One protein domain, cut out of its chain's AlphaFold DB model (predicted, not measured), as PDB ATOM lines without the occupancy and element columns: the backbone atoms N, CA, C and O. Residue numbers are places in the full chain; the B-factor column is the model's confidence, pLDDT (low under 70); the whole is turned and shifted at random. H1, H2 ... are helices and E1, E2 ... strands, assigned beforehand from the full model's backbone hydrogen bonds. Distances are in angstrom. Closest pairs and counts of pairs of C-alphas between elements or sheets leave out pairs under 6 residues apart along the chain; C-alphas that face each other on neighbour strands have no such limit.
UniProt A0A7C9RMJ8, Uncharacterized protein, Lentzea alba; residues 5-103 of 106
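This is residues 5 to 103 of the 106 residues of an uncharacterized protein of Lentzea alba (UniProt A0A7C9RMJ8). What shape is this? Two helical hairpins, H1 with H2 and H3 with H4, meet crosswise through H1 and H3, with H3 in the middle, E1 over H4 and little H5 on one end of H3. What makes it up? The printed part has 99 residues with five named helices and two named strands, in the order E1, H1, H2, E2, H3, H4, H5; it is mostly helix, and E1 and E2 pair with no named strand. It is compact, with a radius of gyration of the C-alphas of 12.4 A and spans of 37 by 26 by 24 A.

What comes first? E1, residues 12 to 14, and H4, residues 82 to 98, have their closest C-alphas at Thr 13 and Ala 91, 4.9 A apart. H1, residues 18 to 29, and H2, residues 33 to 45, form a helical hairpin: they touch, closest at C-alphas 27 and 36, 5.5 A apart, at a shallow tilt of 17 degrees, opposite ways. The closest C-alphas of H2 and E2, residues 47 to 49, are those of Ala 42 and Leu 48, 4.7 A apart. Which helix is the hub? H3, residues 58 to 73, touches H1 at a steep tilt of 60 degrees, the closest C-alphas being 26 and 65, 5.9 A apart. It forms a helical hairpin with H4, at a shallow tilt of 24 degrees, closest at C-alphas 69 and 88, 5.7 A apart; with residues 58 to 63 alone it touches H5, residues 100 to 103, closest at C-alphas 59 and 102, 4.7 A apart. Are the helix backbones complete? Every O i to N i+4 pair is within hydrogen-bond range in H1, H2, H3 and H4; H5 is too short for one.

How long are the helices? From first to last C-alpha, H1 measures 16.5 A, H2 18.4 A, H3 22.3 A and H4 24.0 A. Where are the anchors? E1 begins at C-alpha 12 (202.420, 193.276, 161.327), and H5 ends at C-alpha 103 (201.987, 212.444, 166.785).

How large is it? The two C-alphas farthest apart, those of Ala 56 and Asp 80, are 37.5 A apart. Is anything cut, long or uncertain? The printed part has no cut and no long link; its mean pLDDT is 91.1, and residue 16 is under 70.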
ATOM      1  N   ILE A   5     199.526 196.150 157.263       87.69
ATOM      2  CA  ILE A   5     200.436 197.223 157.686       87.69
ATOM      3  C   ILE A   5     201.641 196.550 158.337       87.69
ATOM      4  O   ILE A   5     201.473 195.831 159.324       87.69
ATOM      5  N   ALA A   6     202.823 196.763 157.762       88.88
ATOM      6  CA  ALA A   6     204.057 196.099 158.156       88.88
ATOM      7  C   ALA A   6     205.174 197.097 158.480       88.88
ATOM      8  O   ALA A   6     205.239 198.200 157.925       88.88
ATOM      9  N   PHE A   7     206.080 196.671 159.354       87.69
ATOM     10  CA  PHE A   7     207.255 197.423 159.787       87.69
ATOM     11  C   PHE A   7     208.543 196.679 159.407       87.69
ATOM     12  O   PHE A   7     208.530 195.478 159.138       87.69
ATOM     13  N   ALA A   8     209.671 197.389 159.357       81.81
ATOM     14  CA  ALA A   8     210.949 196.865 158.864       81.81
ATOM     15  C   ALA A   8     211.530 195.704 159.695       81.81
ATOM     16  O   ALA A   8     212.365 194.952 159.194       81.81
ATOM     17  N   ASP A   9     211.101 195.541 160.946       80.75
ATOM     18  CA  ASP A   9     211.455 194.409 161.814       80.75
ATOM     19  C   ASP A   9     210.594 193.156 161.577       80.75
ATOM     20  O   ASP A   9     210.860 192.105 162.162       80.75
ATOM     21  N   GLY A  10     209.618 193.234 160.668       74.44
ATOM     22  CA  GLY A  10     208.716 192.140 160.320       74.44
ATOM     23  C   GLY A  10     207.428 192.112 161.140       74.44
ATOM     24  O   GLY A  10     206.621 191.196 160.943       74.44
ATOM     25  N   ASP A  11     207.208 193.094 162.021       80.56
ATOM     26  CA  ASP A  11     205.952 193.212 162.752       80.56
ATOM     27  C   ASP A  11     204.807 193.630 161.831       80.56
ATOM     28  O   ASP A  11     204.975 194.367 160.857       80.56
ATOM     29  N   VAL A  12     203.621 193.107 162.139       78.38
ATOM     30  CA  VAL A  12     202.420 193.276 161.327       78.38
ATOM     31  C   VAL A  12     201.224 193.492 162.236       78.38
ATOM     32  O   VAL A  12     200.928 192.634 163.066       78.38
ATOM     33  N   THR A  13     200.501 194.587 162.027       79.50
ATOM     34  CA  THR A  13     199.423 195.023 162.934       79.50
ATOM     35  C   THR A  13     198.020 194.853 162.384       79.50
ATOM     36  O   THR A  13     197.057 194.870 163.141       79.50
ATOM     37  N   MET A  14     197.892 194.621 161.082       77.31
ATOM     38  CA  MET A  14     196.623 194.304 160.437       77.31
ATOM     39  C   MET A  14     196.882 193.173 159.454       77.31
ATOM     40  O   MET A  14     197.810 193.277 158.659       77.31
ATOM     41  N   ARG A  15     196.137 192.067 159.550       70.06
ATOM     42  CA  ARG A  15     196.278 190.892 158.665       70.06
ATOM     43  C   ARG A  15     194.968 190.545 157.950       70.06
ATOM     44  O   ARG A  15     194.868 189.496 157.313       70.06
ATOM     45  N   SER A  16     193.949 191.389 158.074       68.81
ATOM     46  CA  SER A  16     192.600 191.138 157.569       68.81
ATOM     47  C   SER A  16     192.300 191.820 156.229       68.81
ATOM     48  O   SER A  16     193.065 192.633 155.715       68.81
ATOM     49  N   GLY A  17     191.111 191.530 155.688       74.75
ATOM     50  CA  GLY A  17     190.547 192.231 154.530       74.75
ATOM     51  C   GLY A  17     190.202 193.707 154.775       74.75
ATOM     52  O   GLY A  17     189.813 194.389 153.831       74.75
ATOM     53  N   TYR A  18     190.353 194.234 155.997       86.12
ATOM     54  CA  TYR A  18     190.104 195.656 156.274       86.12
ATOM     55  C   TYR A  18     191.256 196.559 155.838       86.12
ATOM     56  O   TYR A  18     191.064 197.768 155.721       86.12
ATOM     57  N   PHE A  19     192.421 195.987 155.515       88.88
ATOM     58  CA  PHE A  19     193.528 196.734 154.924       88.88
ATOM     59  C   PHE A  19     193.093 197.508 153.674       88.88
ATOM     60  O   PHE A  19     193.377 198.695 153.565       88.88
ATOM     61  N   GLU A  20     192.353 196.874 152.758       89.69
ATOM     62  CA  GLU A  20     191.883 197.530 151.529       89.69
ATOM     63  C   GLU A  20     190.951 198.708 151.837       89.69
ATOM     64  O   GLU A  20     191.021 199.749 151.184       89.69
ATOM     65  N   VAL A  21     190.119 198.580 152.877       91.00
ATOM     66  CA  VAL A  21     189.239 199.660 153.338       91.00
ATOM     67  C   VAL A  21     190.056 200.817 153.909       91.00
ATOM     68  O   VAL A  21     189.823 201.971 153.543       91.00
ATOM     69  N   VAL A  22     191.033 200.520 154.768       93.00
ATOM     70  CA  VAL A  22     191.906 201.523 155.392       93.00
ATOM     71  C   VAL A  22     192.750 202.242 154.338       93.00
ATOM     72  O   VAL A  22     192.765 203.470 154.308       93.00
ATOM     73  N   ILE A  23     193.389 201.515 153.417       94.75
ATOM     74  CA  ILE A  23     194.175 202.116 152.329       94.75
ATOM     75  C   ILE A  23     193.287 202.891 151.357       94.75
ATOM     76  O   ILE A  23     193.662 203.982 150.935       94.75
ATOM     77  N   GLY A  24     192.088 202.396 151.044       94.25
ATOM     78  CA  GLY A  24     191.126 203.117 150.212       94.25
ATOM     79  C   GLY A  24     190.711 204.459 150.824       94.25
ATOM     80  O   GLY A  24     190.713 205.483 150.137       94.25
ATOM     81  N   LYS A  25     190.422 204.482 152.131       95.25
ATOM     82  CA  LYS A  25     190.123 205.710 152.885       95.25
ATOM     83  C   LYS A  25     191.335 206.641 152.995       95.25
ATOM     84  O   LYS A  25     191.191 207.850 152.807       95.25
ATOM     85  N   LEU A  26     192.530 206.099 153.234       95.88
ATOM     86  CA  LEU A  26     193.778 206.869 153.275       95.88
ATOM     87  C   LEU A  26     194.063 207.540 151.928       95.88
ATOM     88  O   LEU A  26     194.384 208.726 151.867       95.88
ATOM     89  N   ARG A  27     193.874 206.806 150.834       95.88
ATOM     90  CA  ARG A  27     194.004 207.333 149.478       95.88
ATOM     91  C   ARG A  27     192.994 208.446 149.208       95.88
ATOM     92  O   ARG A  27     193.364 209.477 148.664       95.88
ATOM     93  N   ALA A  28     191.728 208.244 149.581       95.69
ATOM     94  CA  ALA A  28     190.658 209.216 149.352       95.69
ATOM     95  C   ALA A  28     190.834 210.518 150.156       95.69
ATOM     96  O   ALA A  28     190.418 211.579 149.697       95.69
ATOM     97  N   SER A  29     191.454 210.441 151.336       93.50
ATOM     98  CA  SER A  29     191.777 211.598 152.182       93.50
ATOM     99  C   SER A  29     193.101 212.281 151.807       93.50
ATOM    100  O   SER A  29     193.356 213.408 152.232       93.50
ATOM    101  N   SER A  30     193.940 211.633 150.995       92.44
ATOM    102  CA  SER A  30     195.232 212.169 150.564       92.44
ATOM    103  C   SER A  30     195.072 213.135 149.389       92.44
ATOM    104  O   SER A  30     194.526 212.790 148.344       92.44
ATOM    105  N   THR A  31     195.574 214.360 149.550       90.44
ATOM    106  CA  THR A  31     195.549 215.401 148.504       90.44
ATOM    107  C   THR A  31     196.898 215.596 147.813       90.44
ATOM    108  O   THR A  31     196.956 216.181 146.732       90.44
ATOM    109  N   ASP A  32     197.982 215.098 148.414       94.69
ATOM    110  CA  ASP A  32     199.329 215.173 147.858       94.69
ATOM    111  C   ASP A  32     199.601 213.975 146.929       94.69
ATOM    112  O   ASP A  32     199.372 212.832 147.339       94.69
ATOM    113  N   PRO A  33     200.117 214.190 145.704       93.94
ATOM    114  CA  PRO A  33     200.424 213.104 144.777       93.94
ATOM    115  C   PRO A  33     201.372 212.040 145.343       93.94
ATOM    116  O   PRO A  33     201.208 210.866 145.024       93.94
ATOM    117  N   ALA A  34     202.330 212.419 146.196       93.62
ATOM    118  CA  ALA A  34     203.268 211.470 146.791       93.62
ATOM    119  C   ALA A  34     202.588 210.570 147.837       93.62
ATOM    120  O   ALA A  34     202.914 209.392 147.945       93.62
ATOM    121  N   ASP A  35     201.614 211.099 148.582       94.25
ATOM    122  CA  ASP A  35     200.836 210.307 149.541       94.25
ATOM    123  C   ASP A  35     199.921 209.318 148.798       94.25
ATOM    124  O   ASP A  35     199.774 208.164 149.208       94.25
ATOM    125  N   VAL A  36     199.354 209.745 147.663       94.88
ATOM    126  CA  VAL A  36     198.563 208.878 146.778       94.88
ATOM    127  C   VAL A  36     199.421 207.754 146.199       94.88
ATOM    128  O   VAL A  36     198.985 206.608 146.216       94.88
ATOM    129  N   GLU A  37     200.647 208.041 145.754       94.75
ATOM    130  CA  GLU A  37     201.573 207.023 145.236       94.75
ATOM    131  C   GLU A  37     201.946 205.978 146.299       94.75
ATOM    132  O   GLU A  37     202.006 204.784 145.994       94.75
ATOM    133  N   VAL A  38     202.124 206.397 147.558       94.75
ATOM    134  CA  VAL A  38     202.321 205.477 148.693       94.75
ATOM    135  C   VAL A  38     201.109 204.556 148.858       94.75
ATOM    136  O   VAL A  38     201.276 203.344 148.993       94.75
ATOM    137  N   CYS A  39     199.890 205.102 148.805       94.75
ATOM    138  CA  CYS A  39     198.663 204.310 148.922       94.75
ATOM    139  C   CYS A  39     198.477 203.346 147.743       94.75
ATOM    140  O   CYS A  39     198.133 202.183 147.948       94.75
ATOM    141  N   ASP A  40     198.718 203.816 146.520       94.94
ATOM    142  CA  ASP A  40     198.582 203.023 145.296       94.94
ATOM    143  C   ASP A  40     199.602 201.879 145.278       94.94
ATOM    144  O   ASP A  40     199.249 200.734 144.993       94.94
ATOM    145  N   SER A  41     200.846 202.156 145.678       94.12
ATOM    146  CA  SER A  41     201.878 201.131 145.839       94.12
ATOM    147  C   SER A  41     201.465 200.094 146.879       94.12
ATOM    148  O   SER A  41     201.521 198.895 146.599       94.12
ATOM    149  N   ALA A  42     200.976 200.538 148.042       92.81
ATOM    150  CA  ALA A  42     200.529 199.655 149.113       92.81
ATOM    151  C   ALA A  42     199.346 198.767 148.697       92.81
ATOM    152  O   ALA A  42     199.310 197.590 149.054       92.81
ATOM    153  N   ALA A  43     198.411 199.296 147.906       91.56
ATOM    154  CA  ALA A  43     197.306 198.525 147.347       91.56
ATOM    155  C   ALA A  43     197.792 197.465 146.342       91.56
ATOM    156  O   ALA A  43     197.337 196.324 146.391       91.56
ATOM    157  N   ILE A  44     198.752 197.806 145.468       91.50
ATOM    158  CA  ILE A  44     199.313 196.876 144.469       91.50
ATOM    159  C   ILE A  44     200.023 195.696 145.137       91.50
ATOM    160  O   ILE A  44     199.825 194.550 144.732       91.50
ATOM    161  N   VAL A  45     200.857 195.961 146.147       90.56
ATOM    162  CA  VAL A  45     201.607 194.902 146.846       90.56
ATOM    163  C   VAL A  45     200.829 194.285 148.009       90.56
ATOM    164  O   VAL A  45     201.337 193.383 148.674       90.56
ATOM    165  N   ASN A  46     199.603 194.759 148.246       90.12
ATOM    166  CA  ASN A  46     198.756 194.383 149.371       90.12
ATOM    167  C   ASN A  46     199.461 194.532 150.737       90.12
ATOM    168  O   ASN A  46     199.314 193.702 151.632       90.12
ATOM    169  N   CYS A  47     200.308 195.552 150.867       91.62
ATOM    170  CA  CYS A  47     201.127 195.786 152.048       91.62
ATOM    171  C   CYS A  47     201.574 197.248 152.122       91.62
ATOM    172  O   CYS A  47     202.210 197.751 151.199       91.62
ATOM    173  N   LEU A  48     201.301 197.921 153.238       93.81
ATOM    174  CA  LEU A  48     201.894 199.218 153.546       93.81
ATOM    175  C   LEU A  48     203.126 199.004 154.425       93.81
ATOM    176  O   LEU A  48     202.996 198.754 155.624       93.81
ATOM    177  N   TRP A  49     204.311 199.136 153.831       92.75
ATOM    178  CA  TRP A  49     205.574 199.171 154.566       92.75
ATOM    179  C   TRP A  49     205.778 200.555 155.159       92.75
ATOM    180  O   TRP A  49     206.178 201.497 154.473       92.75
ATOM    181  N   VAL A  50     205.482 200.692 156.448       92.88
ATOM    182  CA  VAL A  50     205.476 201.999 157.104       92.88
ATOM    183  C   VAL A  50     206.855 202.646 157.025       92.88
ATOM    184  O   VAL A  50     206.960 203.838 156.734       92.88
ATOM    185  N   ASP A  51     207.920 201.872 157.234       91.94
ATOM    186  CA  ASP A  51     209.320 202.309 157.168       91.94
ATOM    187  C   ASP A  51     209.779 202.806 155.796       91.94
ATOM    188  O   ASP A  51     210.669 203.652 155.739       91.94
ATOM    189  N   GLU A  52     209.120 202.381 154.720       93.12
ATOM    190  CA  GLU A  52     209.456 202.779 153.349       93.12
ATOM    191  C   GLU A  52     208.762 204.075 152.906       93.12
ATOM    192  O   GLU A  52     209.102 204.636 151.863       93.12
ATOM    193  N   ILE A  53     207.826 204.602 153.706       94.44
ATOM    194  CA  ILE A  53     207.200 205.897 153.425       94.44
ATOM    195  C   ILE A  53     208.293 206.984 153.402       94.44
ATOM    196  O   ILE A  53     209.030 207.124 154.387       94.44
ATOM    197  N   PRO A  54     208.380 207.810 152.337       93.56
ATOM    198  CA  PRO A  54     209.406 208.841 152.216       93.56
ATOM    199  C   PRO A  54     209.466 209.752 153.443       93.56
ATOM    200  O   PRO A  54     208.441 210.265 153.889       93.56
ATOM    201  N   ALA A  55     210.668 210.027 153.959       92.31
ATOM    202  CA  ALA A  55     210.858 210.805 155.191       92.31
ATOM    203  C   ALA A  55     210.141 212.172 155.173       92.31
ATOM    204  O   ALA A  55     209.571 212.586 156.180       92.31
ATOM    205  N   ALA A  56     210.108 212.841 154.014       93.56
ATOM    206  CA  ALA A  56     209.420 214.122 153.828       93.56
ATOM    207  C   ALA A  56     207.887 214.035 153.968       93.56
ATOM    208  O   ALA A  56     207.241 215.039 154.255       93.56
ATOM    209  N   ARG A  57     207.306 212.849 153.753       94.44
ATOM    210  CA  ARG A  57     205.860 212.584 153.808       94.44
ATOM    211  C   ARG A  57     205.440 211.763 155.020       94.44
ATOM    212  O   ARG A  57     204.282 211.833 155.417       94.44
ATOM    213  N   LYS A  58     206.379 211.044 155.646       94.38
ATOM    214  CA  LYS A  58     206.183 210.112 156.767       94.38
ATOM    215  C   LYS A  58     205.135 210.592 157.765       94.38
ATOM    216  O   LYS A  58     204.095 209.965 157.902       94.38
ATOM    217  N   CYS A  59     205.355 211.731 158.419       95.06
ATOM    218  CA  CYS A  59     204.421 212.191 159.446       95.06
ATOM    219  C   CYS A  59     203.066 212.656 158.899       95.06
ATOM    220  O   CYS A  59     202.077 212.552 159.616       95.06
ATOM    221  N   ALA A  60     202.991 213.148 157.661       94.94
ATOM    222  CA  ALA A  60     201.713 213.502 157.047       94.94
ATOM    223  C   ALA A  60     200.877 212.242 156.778       94.94
ATOM    224  O   ALA A  60     199.745 212.151 157.253       94.94
ATOM    225  N   VAL A  61     201.473 211.239 156.123       96.00
ATOM    226  CA  VAL A  61     200.823 209.950 155.841       96.00
ATOM    227  C   VAL A  61     200.430 209.244 157.135       96.00
ATOM    228  O   VAL A  61     199.306 208.771 157.250       96.00
ATOM    229  N   LEU A  62     201.309 209.217 158.141       95.81
ATOM    230  CA  LEU A  62     201.036 208.548 159.414       95.81
ATOM    231  C   LEU A  62     199.921 209.206 160.230       95.81
ATOM    232  O   LEU A  62     199.097 208.503 160.814       95.81
ATOM    233  N   ARG A  63     199.854 210.543 160.257       95.44
ATOM    234  CA  ARG A  63     198.732 211.252 160.892       95.44
ATOM    235  C   ARG A  63     197.422 210.971 160.174       95.44
ATOM    236  O   ARG A  63     196.420 210.730 160.837       95.44
ATOM    237  N   ASN A  64     197.441 210.983 158.842       96.19
ATOM    238  CA  ASN A  64     196.250 210.698 158.054       96.19
ATOM    239  C   ASN A  64     195.785 209.246 158.252       96.19
ATOM    240  O   ASN A  64     194.610 208.993 158.496       96.19
ATOM    241  N   LEU A  65     196.720 208.293 158.275       95.69
ATOM    242  CA  LEU A  65     196.436 206.893 158.586       95.69
ATOM    243  C   LEU A  65     195.838 206.730 159.987       95.69
ATOM    244  O   LEU A  65     194.837 206.040 160.134       95.69
ATOM    245  N   SER A  66     196.383 207.405 161.003       95.44
ATOM    246  CA  SER A  66     195.790 207.386 162.346       95.44
ATOM    247  C   SER A  66     194.370 207.956 162.365       95.44
ATOM    248  O   SER A  66     193.523 207.406 163.059       95.44
ATOM    249  N   ALA A  67     194.096 209.028 161.616       95.12
ATOM    250  CA  ALA A  67     192.752 209.596 161.521       95.12
ATOM    251  C   ALA A  67     191.772 208.626 160.842       95.12
ATOM    252  O   ALA A  67     190.661 208.434 161.326       95.12
ATOM    253  N   VAL A  68     192.202 207.948 159.774       96.00
ATOM    254  CA  VAL A  68     191.412 206.897 159.114       96.00
ATOM    255  C   VAL A  68     191.120 205.733 160.060       96.00
ATOM    256  O   VAL A  68     189.997 205.234 160.082       96.00
ATOM    257  N   LEU A  69     192.103 205.302 160.856       94.94
ATOM    258  CA  LEU A  69     191.901 204.257 161.863       94.94
ATOM    259  C   LEU A  69     190.898 204.705 162.936       94.94
ATOM    260  O   LEU A  69     190.025 203.923 163.301       94.94
ATOM    261  N   ASP A  70     190.948 205.965 163.375       95.69
ATOM    262  CA  ASP A  70     189.964 206.534 164.308       95.69
ATOM    263  C   ASP A  70     188.547 206.585 163.725       95.69
ATOM    264  O   ASP A  70     187.580 206.246 164.408       95.69
ATOM    265  N   GLU A  71     188.404 206.949 162.449       95.19
ATOM    266  CA  GLU A  71     187.116 206.875 161.754       95.19
ATOM    267  C   GLU A  71     186.585 205.441 161.680       95.19
ATOM    268  O   GLU A  71     185.389 205.214 161.856       95.19
ATOM    269  N   CYS A  72     187.460 204.468 161.414       93.44
ATOM    270  CA  CYS A  72     187.100 203.054 161.388       93.44
ATOM    271  C   CYS A  72     186.665 202.553 162.773       93.44
ATOM    272  O   CYS A  72     185.643 201.880 162.869       93.44
ATOM    273  N   LEU A  73     187.370 202.936 163.840       94.44
ATOM    274  CA  LEU A  73     187.003 202.605 165.223       94.44
ATOM    275  C   LEU A  73     185.653 203.205 165.635       94.44
ATOM    276  O   LEU A  73     184.896 202.582 166.375       94.44
ATOM    277  N   GLY A  74     185.335 204.408 165.150       91.69
ATOM    278  CA  GLY A  74     184.062 205.081 165.416       91.69
ATOM    279  C   GLY A  74     182.908 204.690 164.484       91.69
ATOM    280  O   GLY A  74     181.797 205.193 164.667       91.69
ATOM    281  N   SER A  75     183.139 203.849 163.470       93.44
ATOM    282  CA  SER A  75     182.124 203.526 162.461       93.44
ATOM    283  C   SER A  75     181.160 202.433 162.927       93.44
ATOM    284  O   SER A  75     181.568 201.383 163.421       93.44
ATOM    285  N   ALA A  76     179.868 202.631 162.651       93.31
ATOM    286  CA  ALA A  76     178.840 201.610 162.854       93.31
ATOM    287  C   ALA A  76     179.083 200.343 162.009       93.31
ATOM    288  O   ALA A  76     178.649 199.265 162.400       93.31
ATOM    289  N   ASP A  77     179.815 200.456 160.893       89.19
ATOM    290  CA  ASP A  77     180.133 199.328 160.007       89.19
ATOM    291  C   ASP A  77     181.024 198.267 160.681       89.19
ATOM    292  O   ASP A  77     181.049 197.115 160.245       89.19
ATOM    293  N   PHE A  78     181.751 198.645 161.740       90.88
ATOM    294  CA  PHE A  78     182.678 197.769 162.465       90.88
ATOM    295  C   PHE A  78     182.291 197.548 163.933       90.88
ATOM    296  O   PHE A  78     182.999 196.830 164.631       90.88
ATOM    297  N   ALA A  79     181.176 198.121 164.402       88.62
ATOM    298  CA  ALA A  79     180.817 198.160 165.822       88.62
ATOM    299  C   ALA A  79     180.686 196.774 166.484       88.62
ATOM    300  O   ALA A  79     181.029 196.630 167.652       88.62
ATOM    301  N   ASP A  80     180.246 195.760 165.733       91.12
ATOM    302  CA  ASP A  80     180.093 194.376 166.215       91.12
ATOM    303  C   ASP A  80     181.243 193.454 165.753       91.12
ATOM    304  O   ASP A  80     181.113 192.227 165.729       91.12
ATOM    305  N   ASN A  81     182.365 194.030 165.312       90.94
ATOM    306  CA  ASN A  81     183.482 193.305 164.720       90.94
ATOM    307  C   ASN A  81     184.756 193.451 165.555       90.94
ATOM    308  O   ASN A  81     185.700 194.141 165.167       90.94
ATOM    309  N   ASP A  82     184.792 192.748 166.686       89.75
ATOM    310  CA  ASP A  82     185.886 192.810 167.665       89.75
ATOM    311  C   ASP A  82     187.273 192.573 167.050       89.75
ATOM    312  O   ASP A  82     188.259 193.164 167.477       89.75
ATOM    313  N   THR A  83     187.364 191.724 166.018       88.75
ATOM    314  CA  THR A  83     188.637 191.473 165.324       88.75
ATOM    315  C   THR A  83     189.099 192.695 164.537       88.75
ATOM    316  O   THR A  83     190.271 193.050 164.611       88.75
ATOM    317  N   ALA A  84     188.193 193.350 163.804       89.00
ATOM    318  CA  ALA A  84     188.513 194.572 163.069       89.00
ATOM    319  C   ALA A  84     188.926 195.695 164.026       89.00
ATOM    320  O   ALA A  84     189.961 196.325 163.830       89.00
ATOM    321  N   LEU A  85     188.138 195.897 165.087       92.19
ATOM    322  CA  LEU A  85     188.395 196.926 166.090       92.19
ATOM    323  C   LEU A  85     189.755 196.712 166.761       92.19
ATOM    324  O   LEU A  85     190.556 197.641 166.809       92.19
ATOM    325  N   PHE A  86     190.065 195.479 167.172       91.12
ATOM    326  CA  PHE A  86     191.365 195.145 167.751       91.12
ATOM    327  C   PHE A  86     192.528 195.429 166.788       91.12
ATOM    328  O   PHE A  86     193.529 196.016 167.191       91.12
ATOM    329  N   GLU A  87     192.414 195.052 165.511       90.81
ATOM    330  CA  GLU A  87     193.462 195.347 164.524       90.81
ATOM    331  C   GLU A  87     193.640 196.853 164.294       90.81
ATOM    332  O   GLU A  87     194.772 197.321 164.166       90.81
ATOM    333  N   PHE A  88     192.555 197.631 164.277       93.19
ATOM    334  CA  PHE A  88     192.640 199.086 164.145       93.19
ATOM    335  C   PHE A  88     193.311 199.732 165.364       93.19
ATOM    336  O   PHE A  88     194.185 200.586 165.193       93.19
ATOM    337  N   GLU A  89     192.955 199.305 166.580       93.25
ATOM    338  CA  GLU A  89     193.585 199.774 167.821       93.25
ATOM    339  C   GLU A  89     195.074 199.422 167.860       93.25
ATOM    340  O   GLU A  89     195.902 200.296 168.122       93.25
ATOM    341  N   MET A  90     195.428 198.173 167.542       91.62
ATOM    342  CA  MET A  90     196.819 197.714 167.521       91.62
ATOM    343  C   MET A  90     197.649 198.444 166.468       91.62
ATOM    344  O   MET A  90     198.764 198.876 166.757       91.62
ATOM    345  N   ALA A  91     197.111 198.633 165.260       91.38
ATOM    346  CA  ALA A  91     197.785 199.409 164.228       91.38
ATOM    347  C   ALA A  91     198.025 200.849 164.685       91.38
ATOM    348  O   ALA A  91     199.130 201.364 164.524       91.38
ATOM    349  N   LYS A  92     197.025 201.490 165.299       92.44
ATOM    350  CA  LYS A  92     197.166 202.854 165.807       92.44
ATOM    351  C   LYS A  92     198.205 202.940 166.929       92.44
ATOM    352  O   LYS A  92     199.061 203.825 166.877       92.44
ATOM    353  N   LEU A  93     198.160 202.026 167.900       92.06
ATOM    354  CA  LEU A  93     199.109 201.973 169.014       92.06
ATOM    355  C   LEU A  93     200.550 201.892 168.498       92.06
ATOM    356  O   LEU A  93     201.362 202.767 168.795       92.06
ATOM    357  N   GLU A  94     200.832 200.923 167.634       92.12
ATOM    358  CA  GLU A  94     202.170 200.682 167.085       92.12
ATOM    359  C   GLU A  94     202.691 201.863 166.260       92.12
ATOM    360  O   GLU A  94     203.856 202.245 166.377       92.12
ATOM    361  N   LEU A  95     201.826 202.519 165.476       92.19
ATOM    362  CA  LEU A  95     202.195 203.757 164.787       92.19
ATOM    363  C   LEU A  95     202.635 204.841 165.779       92.19
ATOM    364  O   LEU A  95     203.664 205.488 165.568       92.19
ATOM    365  N   THR A  96     201.870 205.039 166.855       91.31
ATOM    366  CA  THR A  96     202.165 206.072 167.856       91.31
ATOM    367  C   THR A  96     203.395 205.772 168.706       91.31
ATOM    368  O   THR A  96     204.146 206.699 169.014       91.31
ATOM    369  N   GLU A  97     203.644 204.504 169.035       91.38
ATOM    370  CA  GLU A  97     204.809 204.078 169.814       91.38
ATOM    371  C   GLU A  97     206.105 204.139 169.000       91.38
ATOM    372  O   GLU A  97     207.132 204.596 169.506       91.38
ATOM    373  N   ARG A  98     206.063 203.737 167.724       91.44
ATOM    374  CA  ARG A  98     207.249 203.706 166.852       91.44
ATOM    375  C   ARG A  98     207.607 205.062 166.263       91.44
ATOM    376  O   ARG A  98     208.784 205.348 166.047       91.44
ATOM    377  N   TYR A  99     206.614 205.915 166.010       92.50
ATOM    378  CA  TYR A  99     206.825 207.241 165.417       92.50
ATOM    379  C   TYR A  99     206.263 208.366 166.291       92.50
ATOM    380  O   TYR A  99     205.490 209.198 165.805       92.50
ATOM    381  N   PRO A 100     206.674 208.471 167.569       92.69
ATOM    382  CA  PRO A 100     206.085 209.416 168.513       92.69
ATOM    383  C   PRO A 100     206.249 210.871 168.063       92.69
ATOM    384  O   PRO A 100     205.365 211.685 168.316       92.69
ATOM    385  N   THR A 101     207.319 211.190 167.329       92.75
ATOM    386  CA  THR A 101     207.592 212.523 166.761       92.75
ATOM    387  C   THR A 101     206.586 212.957 165.697       92.75
ATOM    388  O   THR A 101     206.439 214.149 165.429       92.75
ATOM    389  N   CYS A 102     205.872 212.012 165.081       92.06
ATOM    390  CA  CYS A 102     204.810 212.336 164.145       92.06
ATOM    391  C   CYS A 102     203.510 212.723 164.855       92.06
ATOM    392  O   CYS A 102     202.745 213.495 164.280       92.06
ATOM    393  N   PHE A 103     203.269 212.266 166.084       89.44
ATOM    394  CA  PHE A 103     201.987 212.444 166.785       89.44
ATOM    395  C   PHE A 103     202.054 213.426 167.953       89.44
ATOM    396  O   PHE A 103     201.085 214.131 168.218       89.44
TER     397      PHE A 103